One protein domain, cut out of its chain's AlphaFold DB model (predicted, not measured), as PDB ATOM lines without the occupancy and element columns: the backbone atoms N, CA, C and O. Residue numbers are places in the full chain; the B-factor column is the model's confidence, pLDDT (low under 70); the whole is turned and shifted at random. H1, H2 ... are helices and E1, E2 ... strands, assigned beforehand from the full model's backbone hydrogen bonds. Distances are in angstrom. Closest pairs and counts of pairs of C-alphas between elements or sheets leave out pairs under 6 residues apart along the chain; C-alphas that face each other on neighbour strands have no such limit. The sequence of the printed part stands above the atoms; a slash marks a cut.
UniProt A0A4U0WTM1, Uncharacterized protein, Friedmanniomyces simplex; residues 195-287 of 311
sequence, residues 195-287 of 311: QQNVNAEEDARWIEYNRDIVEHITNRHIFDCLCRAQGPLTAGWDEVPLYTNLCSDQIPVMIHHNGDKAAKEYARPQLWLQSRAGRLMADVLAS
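This is residues 195 to 287 of the 311 residues of an uncharacterized protein of Friedmanniomyces simplex (UniProt A0A4U0WTM1). There is little regular structure: a body mostly of loops surrounds the short strand pair E1 and E2, and H3 sticks out as an arm. The printed part has 93 residues, 37 in named elements, ordered E1 H1 E2 E3 H2 H3, mixed class. It is only just compact, close to loose, radius of gyration of the C-alphas 14.8 A, spanning 52 by 33 by 21 A.

E1, residues 204 to 207, begins at C-alpha (30.966, -33.599, 26.927). H1 is 213 to 216, E2 242 to 245, E3 254 to 256, H2 263 to 270. H3, 274 to 287, is 19.7 A long, ending at C-alpha (1.055, -9.288, 32.616).

E1 and E2 are antiparallel; N 205 and O 244, 3.0 A, are within hydrogen-bond range. E3 pairs with no named strand. H2 and H3 are close but not clearly touching; the closest C-alphas, of Arg 268 and Gln 274, are 6.8 A apart. O i to N i+4 pairs within range number 2 of 4 in H2, 9 of 10 in H3; H1 is too short.

The printed part has no cut. The H1 to E2 link is long; there, residues 233 to 235 have pLDDT under 70.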
ATOM      1  N   GLN A 195      32.054 -27.436  34.086       92.25
ATOM      2  CA  GLN A 195      32.865 -27.746  32.914       92.25
ATOM      3  C   GLN A 195      33.455 -26.470  32.311       92.25
ATOM      4  O   GLN A 195      32.743 -25.511  32.011       92.25
ATOM      5  N   GLN A 196      34.762 -26.508  32.057       90.75
ATOM      6  CA  GLN A 196      35.451 -25.549  31.197       90.75
ATOM      7  C   GLN A 196      35.490 -26.112  29.780       90.75
ATOM      8  O   GLN A 196      36.060 -27.182  29.571       90.75
ATOM      9  N   ASN A 197      34.878 -25.433  28.807       88.50
ATOM     10  CA  ASN A 197      34.769 -25.999  27.459       88.50
ATOM     11  C   ASN A 197      36.019 -25.795  26.610       88.50
ATOM     12  O   ASN A 197      36.218 -26.558  25.677       88.50
ATOM     13  N   VAL A 198      36.858 -24.797  26.896       86.25
ATOM     14  CA  VAL A 198      38.049 -24.556  26.074       86.25
ATOM     15  C   VAL A 198      38.983 -25.770  26.119       86.25
ATOM     16  O   VAL A 198      39.422 -26.207  27.180       86.25
ATOM     17  N   ASN A 199      39.270 -26.335  24.947       85.81
ATOM     18  CA  ASN A 199      40.029 -27.580  24.774       85.81
ATOM     19  C   ASN A 199      39.363 -28.855  25.330       85.81
ATOM     20  O   ASN A 199      39.990 -29.913  25.387       85.81
ATOM     21  N   ALA A 200      38.107 -28.772  25.745       87.94
ATOM     22  CA  ALA A 200      37.303 -29.891  26.216       87.94
ATOM     23  C   ALA A 200      35.906 -29.867  25.578       87.94
ATOM     24  O   ALA A 200      34.969 -30.460  26.106       87.94
ATOM     25  N   GLU A 201      35.757 -29.183  24.438       84.69
ATOM     26  CA  GLU A 201      34.476 -28.997  23.756       84.69
ATOM     27  C   GLU A 201      33.832 -30.337  23.384       84.69
ATOM     28  O   GLU A 201      32.611 -30.449  23.313       84.69
ATOM     29  N   GLU A 202      34.659 -31.357  23.165       84.31
ATOM     30  CA  GLU A 202      34.233 -32.683  22.736       84.31
ATOM     31  C   GLU A 202      34.242 -33.725  23.855       84.31
ATOM     32  O   GLU A 202      33.751 -34.835  23.644       84.31
ATOM     33  N   ASP A 203      34.701 -33.362  25.052       88.75
ATOM     34  CA  ASP A 203      34.679 -34.252  26.213       88.75
ATOM     35  C   ASP A 203      33.261 -34.466  26.741       88.75
ATOM     36  O   ASP A 203      33.032 -35.420  27.478       88.75
ATOM     37  N   ALA A 204      32.320 -33.585  26.396       90.75
ATOM     38  CA  ALA A 204      30.966 -33.599  26.927       90.75
ATOM     39  C   ALA A 204      29.894 -33.585  25.829       90.75
ATOM     40  O   ALA A 204      30.102 -33.072  24.725       90.75
ATOM     41  N   ARG A 205      28.730 -34.164  26.130       91.31
ATOM     42  CA  ARG A 205      27.545 -34.176  25.259       91.31
ATOM     43  C   ARG A 205      26.289 -33.931  26.079       91.31
ATOM     44  O   ARG A 205      26.256 -34.228  27.264       91.31
ATOM     45  N   TRP A 206      25.261 -33.414  25.419       91.75
ATOM     46  CA  TRP A 206      23.903 -33.456  25.947       91.75
ATOM     47  C   TRP A 206      23.366 -34.875  25.767       91.75
ATOM     48  O   TRP A 206      23.355 -35.370  24.639       91.75
ATOM     49  N   ILE A 207      22.994 -35.533  26.863       91.56
ATOM     50  CA  ILE A 207      22.528 -36.920  26.887       91.56
ATOM     51  C   ILE A 207      21.137 -36.977  27.506       91.56
ATOM     52  O   ILE A 207      20.934 -36.503  28.622       91.56
ATOM     53  N   GLU A 208      20.208 -37.600  26.790       91.19
ATOM     54  CA  GLU A 208      18.945 -38.102  27.330       91.19
ATOM     55  C   GLU A 208      19.179 -39.562  27.746       91.19
ATOM     56  O   GLU A 208      19.395 -40.435  26.904       91.19
ATOM     57  N   TYR A 209      19.219 -39.832  29.052       90.31
ATOM     58  CA  TYR A 209      19.603 -41.149  29.579       90.31
ATOM     59  C   TYR A 209      18.520 -42.224  29.435       90.31
ATOM     60  O   TYR A 209      18.800 -43.405  29.625       90.31
ATOM     61  N   ASN A 210      17.301 -41.839  29.061       89.56
ATOM     62  CA  ASN A 210      16.229 -42.760  28.688       89.56
ATOM     63  C   ASN A 210      16.368 -43.311  27.250       89.56
ATOM     64  O   ASN A 210      15.516 -44.075  26.794       89.56
ATOM     65  N   ARG A 211      17.425 -42.928  26.528       89.44
ATOM     66  CA  ARG A 211      17.739 -43.367  25.165       89.44
ATOM     67  C   ARG A 211      19.126 -43.994  25.111       89.44
ATOM     68  O   ARG A 211      19.945 -43.806  26.010       89.44
ATOM     69  N   ASP A 212      19.401 -44.742  24.043       88.56
ATOM     70  CA  ASP A 212      20.717 -45.351  23.873       88.56
ATOM     71  C   ASP A 212      21.791 -44.253  23.788       88.56
ATOM     72  O   ASP A 212      21.735 -43.337  22.959       88.56
ATOM     73  N   ILE A 213      22.789 -44.336  24.668       86.94
ATOM     74  CA  ILE A 213      23.885 -43.373  24.722       86.94
ATOM     75  C   ILE A 213      24.639 -43.292  23.390       86.94
ATOM     76  O   ILE A 213      25.116 -42.214  23.030       86.94
ATOM     77  N   VAL A 214      24.700 -44.392  22.629       86.75
ATOM     78  CA  VAL A 214      25.344 -44.462  21.308       86.75
ATOM     79  C   VAL A 214      24.728 -43.459  20.328       86.75
ATOM     80  O   VAL A 214      25.452 -42.908  19.498       86.75
ATOM     81  N   GLU A 215      23.437 -43.142  20.463       88.31
ATOM     82  CA  GLU A 215      22.760 -42.132  19.637       88.31
ATOM     83  C   GLU A 215      23.302 -40.713  19.886       88.31
ATOM     84  O   GLU A 215      23.337 -39.887  18.972       88.31
ATOM     85  N   HIS A 216      23.777 -40.434  21.104       87.50
ATOM     86  CA  HIS A 216      24.258 -39.114  21.526       87.50
ATOM     87  C   HIS A 216      25.751 -38.907  21.271       87.50
ATOM     88  O   HIS A 216      26.208 -37.784  21.050       87.50
ATOM     89  N   ILE A 217      26.531 -39.988  21.305       86.38
ATOM     90  CA  ILE A 217      27.993 -39.938  21.212       86.38
ATOM     91  C   ILE A 217      28.499 -40.211  19.791       86.38
ATOM     92  O   ILE A 217      29.554 -40.807  19.609       86.38
ATOM     93  N   THR A 218      27.765 -39.786  18.763       81.44
ATOM     94  CA  THR A 218      28.205 -39.928  17.364       81.44
ATOM     95  C   THR A 218      29.382 -38.992  17.032       81.44
ATOM     96  O   THR A 218      29.614 -37.988  17.710       81.44
ATOM     97  N   ASN A 219      30.144 -39.318  15.978       79.88
ATOM     98  CA  ASN A 219      31.269 -38.515  15.462       79.88
ATOM     99  C   ASN A 219      32.416 -38.267  16.463       79.88
ATOM    100  O   ASN A 219      32.963 -37.167  16.533       79.88
ATOM    101  N   ARG A 220      32.792 -39.294  17.229       82.62
ATOM    102  CA  ARG A 220      33.952 -39.245  18.132       82.62
ATOM    103  C   ARG A 220      35.272 -39.311  17.380       82.62
ATOM    104  O   ARG A 220      35.405 -40.070  16.419       82.62
ATOM    105  N   HIS A 221      36.261 -38.552  17.840       77.31
ATOM    106  CA  HIS A 221      37.605 -38.568  17.277       77.31
ATOM    107  C   HIS A 221      38.504 -39.579  18.001       77.31
ATOM    108  O   HIS A 221      38.217 -40.030  19.104       77.31
ATOM    109  N   ILE A 222      39.651 -39.914  17.404       72.62
ATOM    110  CA  ILE A 222      40.645 -40.838  17.995       72.62
ATOM    111  C   ILE A 222      41.264 -40.340  19.316       72.62
ATOM    112  O   ILE A 222      42.019 -41.058  19.969       72.62
ATOM    113  N   PHE A 223      40.986 -39.091  19.675       75.12
ATOM    114  CA  PHE A 223      41.482 -38.416  20.872       75.12
ATOM    115  C   PHE A 223      40.442 -38.338  21.982       75.12
ATOM    116  O   PHE A 223      40.743 -37.888  23.090       75.12
ATOM    117  N   ASP A 224      39.235 -38.795  21.684       79.75
ATOM    118  CA  ASP A 224      38.168 -38.894  22.642       79.75
ATOM    119  C   ASP A 224      38.513 -39.949  23.693       79.75
ATOM    120  O   ASP A 224      39.013 -41.037  23.404       79.75
ATOM    121  N   CYS A 225      38.209 -39.628  24.941       84.81
ATOM    122  CA  CYS A 225      38.276 -40.581  26.035       84.81
ATOM    123  C   CYS A 225      37.286 -41.739  25.864       84.81
ATOM    124  O   CYS A 225      36.268 -41.621  25.176       84.81
ATOM    125  N   LEU A 226      37.526 -42.838  26.582       83.94
ATOM    126  CA  LEU A 226      36.501 -43.863  26.757       83.94
ATOM    127  C   LEU A 226      35.234 -43.217  27.338       83.94
ATOM    128  O   LEU A 226      35.323 -42.431  28.281       83.94
ATOM    129  N   CYS A 227      34.068 -43.548  26.774       87.75
ATOM    130  CA  CYS A 227      32.797 -43.149  27.368       87.75
ATOM    131  C   CYS A 227      32.636 -43.858  28.714       87.75
ATOM    132  O   CYS A 227      32.535 -45.082  28.754       87.75
ATOM    133  N   ARG A 228      32.630 -43.091  29.801       89.06
ATOM    134  CA  ARG A 228      32.376 -43.572  31.164       89.06
ATOM    135  C   ARG A 228      30.991 -43.182  31.669       89.06
ATOM    136  O   ARG A 228      30.654 -43.547  32.786       89.06
ATOM    137  N   ALA A 229      30.221 -42.467  30.849       88.25
ATOM    138  CA  ALA A 229      28.921 -41.940  31.214       88.25
ATOM    139  C   ALA A 229      27.924 -43.058  31.565       88.25
ATOM    140  O   ALA A 229      27.611 -43.890  30.713       88.25
ATOM    141  N   GLN A 230      27.426 -43.057  32.799       85.25
ATOM    142  CA  GLN A 230      26.398 -43.973  33.306       85.25
ATOM    143  C   GLN A 230      25.107 -43.226  33.640       85.25
ATOM    144  O   GLN A 230      24.031 -43.813  33.571       85.25
ATOM    145  N   GLY A 231      25.208 -41.925  33.922       76.44
ATOM    146  CA  GLY A 231      24.057 -41.055  34.113       76.44
ATOM    147  C   GLY A 231      23.546 -40.925  35.532       76.44
ATOM    148  O   GLY A 231      24.115 -41.480  36.472       76.44
ATOM    149  N   PRO A 232      22.490 -40.115  35.713       75.38
ATOM    150  CA  PRO A 232      21.961 -39.824  37.029       75.38
ATOM    151  C   PRO A 232      21.335 -41.084  37.631       75.38
ATOM    152  O   PRO A 232      20.511 -41.752  37.014       75.38
ATOM    153  N   LEU A 233      21.669 -41.369  38.890       64.00
ATOM    154  CA  LEU A 233      21.079 -42.482  39.645       64.00
ATOM    155  C   LEU A 233      19.620 -42.213  40.070       64.00
ATOM    156  O   LEU A 233      18.954 -43.095  40.608       64.00
ATOM    157  N   THR A 234      19.126 -40.986  39.881       69.62
ATOM    158  CA  THR A 234      17.809 -40.526  40.344       69.62
ATOM    159  C   THR A 234      16.781 -40.480  39.219       69.62
ATOM    160  O   THR A 234      17.003 -39.819  38.206       69.62
ATOM    161  N   ALA A 235      15.623 -41.107  39.452       69.19
ATOM    162  CA  ALA A 235      14.494 -41.136  38.524       69.19
ATOM    163  C   ALA A 235      13.986 -39.729  38.139       69.19
ATOM    164  O   ALA A 235      13.939 -38.831  38.985       69.19
ATOM    165  N   GLY A 236      13.566 -39.558  36.878       80.50
ATOM    166  CA  GLY A 236      12.929 -38.341  36.352       80.50
ATOM    167  C   GLY A 236      13.883 -37.339  35.693       80.50
ATOM    168  O   GLY A 236      13.426 -36.370  35.090       80.50
ATOM    169  N   TRP A 237      15.194 -37.561  35.796       86.19
ATOM    170  CA  TRP A 237      16.221 -36.778  35.097       86.19
ATOM    171  C   TRP A 237      16.688 -37.422  33.789       86.19
ATOM    172  O   TRP A 237      17.434 -36.811  33.034       86.19
ATOM    173  N   ASP A 238      16.245 -38.643  33.519       86.69
ATOM    174  CA  ASP A 238      16.597 -39.444  32.355       86.69
ATOM    175  C   ASP A 238      15.929 -38.968  31.059       86.69
ATOM    176  O   ASP A 238      16.492 -39.159  29.985       86.69
ATOM    177  N   GLU A 239      14.784 -38.288  31.151       86.19
ATOM    178  CA  GLU A 239      14.085 -37.682  30.004       86.19
ATOM    179  C   GLU A 239      14.576 -36.267  29.658       86.19
ATOM    180  O   GLU A 239      14.133 -35.667  28.678       86.19
ATOM    181  N   VAL A 240      15.448 -35.692  30.487       87.69
ATOM    182  CA  VAL A 240      15.968 -34.337  30.306       87.69
ATOM    183  C   VAL A 240      17.372 -34.436  29.715       87.69
ATOM    184  O   VAL A 240      18.187 -35.182  30.252       87.69
ATOM    185  N   PRO A 241      17.710 -33.664  28.666       90.19
ATOM    186  CA  PRO A 241      19.080 -33.609  28.183       90.19
ATOM    187  C   PRO A 241      19.986 -33.019  29.269       90.19
ATOM    188  O   PRO A 241      19.866 -31.853  29.656       90.19
ATOM    189  N   LEU A 242      20.917 -33.832  29.759       91.50
ATOM    190  CA  LEU A 242      21.929 -33.436  30.730       91.50
ATOM    191  C   LEU A 242      23.270 -33.277  30.030       91.50
ATOM    192  O   LEU A 242      23.667 -34.114  29.224       91.50
ATOM    193  N   TYR A 243      23.972 -32.187  30.323       92.62
ATOM    194  CA  TYR A 243      25.316 -31.996  29.802       92.62
ATOM    195  C   TYR A 243      26.285 -32.854  30.606       92.62
ATOM    196  O   TYR A 243      26.581 -32.531  31.750       92.62
ATOM    197  N   THR A 244      26.762 -33.939  30.013       92.69
ATOM    198  CA  THR A 244      27.589 -34.943  30.683       92.69
ATOM    199  C   THR A 244      28.986 -34.950  30.096       92.69
ATOM    200  O   THR A 244      29.156 -35.151  28.891       92.69
ATOM    201  N   ASN A 245      30.001 -34.823  30.951       92.69
ATOM    202  CA  ASN A 245      31.382 -35.124  30.607       92.69
ATOM    203  C   ASN A 245      31.565 -36.643  30.455       92.69
ATOM    204  O   ASN A 245      31.567 -37.399  31.424       92.69
ATOM    205  N   LEU A 246      31.767 -37.086  29.220       91.62
ATOM    206  CA  LEU A 246      31.904 -38.488  28.839       91.62
ATOM    207  C   LEU A 246      33.143 -39.147  29.446       91.62
ATOM    208  O   LEU A 246      33.162 -40.364  29.598       91.62
ATOM    209  N   CYS A 247      34.186 -38.376  29.761       88.88
ATOM    210  CA  CYS A 247      35.453 -38.912  30.252       88.88
ATOM    211  C   CYS A 247      35.422 -39.245  31.737       88.88
ATOM    212  O   CYS A 247      36.145 -40.146  32.158       88.88
ATOM    213  N   SER A 248      34.625 -38.505  32.504       88.19
ATOM    214  CA  SER A 248      34.564 -38.566  33.969       88.19
ATOM    215  C   SER A 248      33.196 -38.975  34.517       88.19
ATOM    216  O   SER A 248      33.104 -39.198  35.718       88.19
ATOM    217  N   ASP A 249      32.176 -39.107  33.658       90.75
ATOM    218  CA  ASP A 249      30.770 -39.330  34.044       90.75
ATOM    219  C   ASP A 249      30.213 -38.230  34.957       90.75
ATOM    220  O   ASP A 249      29.435 -38.472  35.873       90.75
ATOM    221  N   GLN A 250      30.665 -36.997  34.733       91.12
ATOM    222  CA  GLN A 250      30.281 -35.863  35.563       91.12
ATOM    223  C   GLN A 250      29.257 -34.999  34.853       91.12
ATOM    224  O   GLN A 250      29.431 -34.632  33.689       91.12
ATOM    225  N   ILE A 251      28.194 -34.671  35.581       91.81
ATOM    226  CA  ILE A 251      27.125 -33.781  35.139       91.81
ATOM    227  C   ILE A 251      27.311 -32.461  35.897       91.81
ATOM    228  O   ILE A 251      26.819 -32.330  37.020       91.81
ATOM    229  N   PRO A 252      28.074 -31.500  35.347       91.06
ATOM    230  CA  PRO A 252      28.359 -30.242  36.021       91.06
ATOM    231  C   PRO A 252      27.097 -29.408  36.252       91.06
ATOM    232  O   PRO A 252      26.167 -29.390  35.444       91.06
ATOM    233  N   VAL A 253      27.125 -28.605  37.315       87.56
ATOM    234  CA  VAL A 253      26.076 -27.616  37.609       87.56
ATOM    235  C   VAL A 253      26.155 -26.419  36.654       87.56
ATOM    236  O   VAL A 253      25.142 -25.791  36.346       87.56
ATOM    237  N   MET A 254      27.359 -26.087  36.177       90.19
ATOM    238  CA  MET A 254      27.622 -24.931  35.317       90.19
ATOM    239  C   MET A 254      28.474 -25.300  34.103       90.19
ATOM    240  O   MET A 254      29.368 -26.140  34.169       90.19
ATOM    241  N   ILE A 255      28.251 -24.602  32.993       90.50
ATOM    242  CA  ILE A 255      29.060 -24.729  31.780       90.50
ATOM    243  C   ILE A 255      29.663 -23.363  31.486       90.50
ATOM    244  O   ILE A 255      28.936 -22.377  31.346       90.50
ATOM    245  N   HIS A 256      30.986 -23.297  31.380       90.88
ATOM    246  CA  HIS A 256      31.682 -22.088  30.970       90.88
ATOM    247  C   HIS A 256      32.159 -22.209  29.518       90.88
ATOM    248  O   HIS A 256      33.070 -22.975  29.185       90.88
ATOM    249  N   HIS A 257      31.536 -21.423  28.640       87.81
ATOM    250  CA  HIS A 257      31.896 -21.330  27.229       87.81
ATOM    251  C   HIS A 257      32.952 -20.232  27.010       87.81
ATOM    252  O   HIS A 257      32.608 -19.055  26.969       87.81
ATOM    253  N   ASN A 258      34.224 -20.616  26.837       77.19
ATOM    254  CA  ASN A 258      35.346 -19.688  26.577       77.19
ATOM    255  C   ASN A 258      36.095 -19.950  25.250       77.19
ATOM    256  O   ASN A 258      37.136 -19.359  24.980       77.19
ATOM    257  N   GLY A 259      35.595 -20.872  24.423       75.75
ATOM    258  CA  GLY A 259      36.192 -21.231  23.133       75.75
ATOM    259  C   GLY A 259      35.283 -20.832  21.977       75.75
ATOM    260  O   GLY A 259      35.367 -19.730  21.433       75.75
ATOM    261  N   ASP A 260      34.389 -21.745  21.614       80.94
ATOM    262  CA  ASP A 260      33.376 -21.512  20.593       80.94
ATOM    263  C   ASP A 260      32.343 -20.468  21.054       80.94
ATOM    264  O   ASP A 260      31.565 -20.689  21.983       80.94
ATOM    265  N   LYS A 261      32.331 -19.314  20.378       80.06
ATOM    266  CA  LYS A 261      31.436 -18.194  20.698       80.06
ATOM    267  C   LYS A 261      29.968 -18.486  20.399       80.06
ATOM    268  O   LYS A 261      29.127 -17.817  20.987       80.06
ATOM    269  N   ALA A 262      29.675 -19.446  19.522       86.38
ATOM    270  CA  ALA A 262      28.313 -19.886  19.229       86.38
ATOM    271  C   ALA A 262      27.830 -20.978  20.202       86.38
ATOM    272  O   ALA A 262      26.671 -21.396  20.132       86.38
ATOM    273  N   ALA A 263      28.697 -21.438  21.116       85.19
ATOM    274  CA  ALA A 263      28.388 -22.549  22.006       85.19
ATOM    275  C   ALA A 263      27.193 -22.312  22.904       85.19
ATOM    276  O   ALA A 263      26.337 -23.179  23.074       85.19
ATOM    277  N   LYS A 264      27.097 -21.090  23.410       85.94
ATOM    278  CA  LYS A 264      25.973 -20.663  24.223       85.94
ATOM    279  C   LYS A 264      24.662 -20.726  23.429       85.94
ATOM    280  O   LYS A 264      23.651 -21.146  23.981       85.94
ATOM    281  N   GLU A 265      24.652 -20.331  22.157       87.12
ATOM    282  CA  GLU A 265      23.452 -20.293  21.316       87.12
ATOM    283  C   GLU A 265      22.878 -21.691  21.052       87.12
ATOM    284  O   GLU A 265      21.667 -21.864  21.193       87.12
ATOM    285  N   TYR A 266      23.709 -22.695  20.742       87.12
ATOM    286  CA  TYR A 266      23.210 -24.066  20.549       87.12
ATOM    287  C   TYR A 266      22.989 -24.833  21.858       87.12
ATOM    288  O   TYR A 266      22.145 -25.726  21.898       87.12
ATOM    289  N   ALA A 267      23.703 -24.497  22.938       88.38
ATOM    290  CA  ALA A 267      23.496 -25.115  24.247       88.38
ATOM    291  C   ALA A 267      22.223 -24.600  24.934       88.38
ATOM    292  O   ALA A 267      21.569 -25.339  25.665       88.38
ATOM    293  N   ARG A 268      21.834 -23.342  24.683       87.00
ATOM    294  CA  ARG A 268      20.656 -22.717  25.294       87.00
ATOM    295  C   ARG A 268      19.379 -23.562  25.184       87.00
ATOM    296  O   ARG A 268      18.787 -23.803  26.228       87.00
ATOM    297  N   PRO A 269      18.922 -24.030  24.008       88.06
ATOM    298  CA  PRO A 269      17.691 -24.820  23.931       88.06
ATOM    299  C   PRO A 269      17.756 -26.156  24.691       88.06
ATOM    300  O   PRO A 269      16.703 -26.686  25.028       88.06
ATOM    301  N   GLN A 270      18.955 -26.672  24.983       88.62
ATOM    302  CA  GLN A 270      19.161 -27.940  25.693       88.62
ATOM    303  C   GLN A 270      19.116 -27.796  27.221       88.62
ATOM    304  O   GLN A 270      18.908 -28.769  27.935       88.62
ATOM    305  N   LEU A 271      19.300 -26.589  27.762       86.94
ATOM    306  CA  LEU A 271      19.242 -26.382  29.209       86.94
ATOM    307  C   LEU A 271      17.834 -26.691  29.732       86.94
ATOM    308  O   LEU A 271      16.863 -26.044  29.333       86.94
ATOM    309  N   TRP A 272      17.749 -27.594  30.710       80.38
ATOM    310  CA  TRP A 272      16.492 -28.066  31.307       80.38
ATOM    311  C   TRP A 272      15.523 -26.942  31.716       80.38
ATOM    312  O   TRP A 272      14.301 -27.092  31.637       80.38
ATOM    313  N   LEU A 273      16.059 -25.794  32.147       83.94
ATOM    314  CA  LEU A 273      15.267 -24.654  32.601       83.94
ATOM    315  C   LEU A 273      14.756 -23.768  31.463       83.94
ATOM    316  O   LEU A 273      13.798 -23.035  31.678       83.94
ATOM    317  N   GLN A 274      15.359 -23.776  30.270       83.81
ATOM    318  CA  GLN A 274      15.104 -22.734  29.262       83.81
ATOM    319  C   GLN A 274      13.685 -22.801  28.690       83.81
ATOM    320  O   GLN A 274      13.048 -21.761  28.527       83.81
ATOM    321  N   SER A 275      13.128 -23.998  28.494       74.88
ATOM    322  CA  SER A 275      11.724 -24.164  28.081       74.88
ATOM    323  C   SER A 275      10.721 -23.684  29.146       74.88
ATOM    324  O   SER A 275       9.613 -23.251  28.825       74.88
ATOM    325  N   ARG A 276      11.094 -23.741  30.432       80.25
ATOM    326  CA  ARG A 276      10.288 -23.227  31.552       80.25
ATOM    327  C   ARG A 276      10.467 -21.719  31.719       80.25
ATOM    328  O   ARG A 276       9.483 -21.006  31.865       80.25
ATOM    329  N   ALA A 277      11.700 -21.231  31.625       81.88
ATOM    330  CA  ALA A 277      12.041 -19.817  31.727       81.88
ATOM    331  C   ALA A 277      11.422 -18.991  30.593       81.88
ATOM    332  O   ALA A 277      10.958 -17.886  30.838       81.88
ATOM    333  N   GLY A 278      11.361 -19.534  29.370       80.44
ATOM    334  CA  GLY A 278      10.685 -18.877  28.250       80.44
ATOM    335  C   GLY A 278       9.190 -18.669  28.503       80.44
ATOM    336  O   GLY A 278       8.677 -17.592  28.222       80.44
ATOM    337  N   ARG A 279       8.514 -19.664  29.095       82.06
ATOM    338  CA  ARG A 279       7.106 -19.545  29.510       82.06
ATOM    339  C   ARG A 279       6.935 -18.519  30.624       82.06
ATOM    340  O   ARG A 279       6.153 -17.599  30.461       82.06
ATOM    341  N   LEU A 280       7.747 -18.613  31.677       84.62
ATOM    342  CA  LEU A 280       7.713 -17.659  32.787       84.62
ATOM    343  C   LEU A 280       7.931 -16.212  32.308       84.62
ATOM    344  O   LEU A 280       7.229 -15.303  32.731       84.62
ATOM    345  N   MET A 281       8.885 -15.995  31.399       84.94
ATOM    346  CA  MET A 281       9.143 -14.678  30.816       84.94
ATOM    347  C   MET A 281       7.971 -14.198  29.954       84.94
ATOM    348  O   MET A 281       7.621 -13.025  30.005       84.94
ATOM    349  N   ALA A 282       7.356 -15.086  29.167       86.06
ATOM    350  CA  ALA A 282       6.173 -14.744  28.385       86.06
ATOM    351  C   ALA A 282       4.994 -14.348  29.286       86.06
ATOM    352  O   ALA A 282       4.318 -13.374  28.975       86.06
ATOM    353  N   ASP A 283       4.802 -15.046  30.408       86.44
ATOM    354  CA  ASP A 283       3.760 -14.738  31.390       86.44
ATOM    355  C   ASP A 283       3.987 -13.353  32.023       86.44
ATOM    356  O   ASP A 283       3.062 -12.546  32.056       86.44
ATOM    357  N   VAL A 284       5.226 -13.034  32.430       85.75
ATOM    358  CA  VAL A 284       5.599 -11.707  32.970       85.75
ATOM    359  C   VAL A 284       5.393 -10.594  31.935       85.75
ATOM    360  O   VAL A 284       4.823  -9.549  32.233       85.75
ATOM    361  N   LEU A 285       5.819 -10.810  30.688       85.00
ATOM    362  CA  LEU A 285       5.651  -9.817  29.620       85.00
ATOM    363  C   LEU A 285       4.188  -9.660  29.182       85.00
ATOM    364  O   LEU A 285       3.821  -8.615  28.644       85.00
ATOM    365  N   ALA A 286       3.361 -10.691  29.357       82.38
ATOM    366  CA  ALA A 286       1.929 -10.628  29.101       82.38
ATOM    367  C   ALA A 286       1.185  -9.894  30.226       82.38
ATOM    368  O   ALA A 286       0.262  -9.144  29.916       82.38
ATOM    369  N   SER A 287       1.608 -10.050  31.488       72.81
ATOM    370  CA  SER A 287       1.055  -9.288  32.616       72.81
ATOM    371  C   SER A 287       1.441  -7.806  32.570       72.81
ATOM    372  O   SER A 287       0.583  -6.958  32.790       72.81
TER     373      SER A 287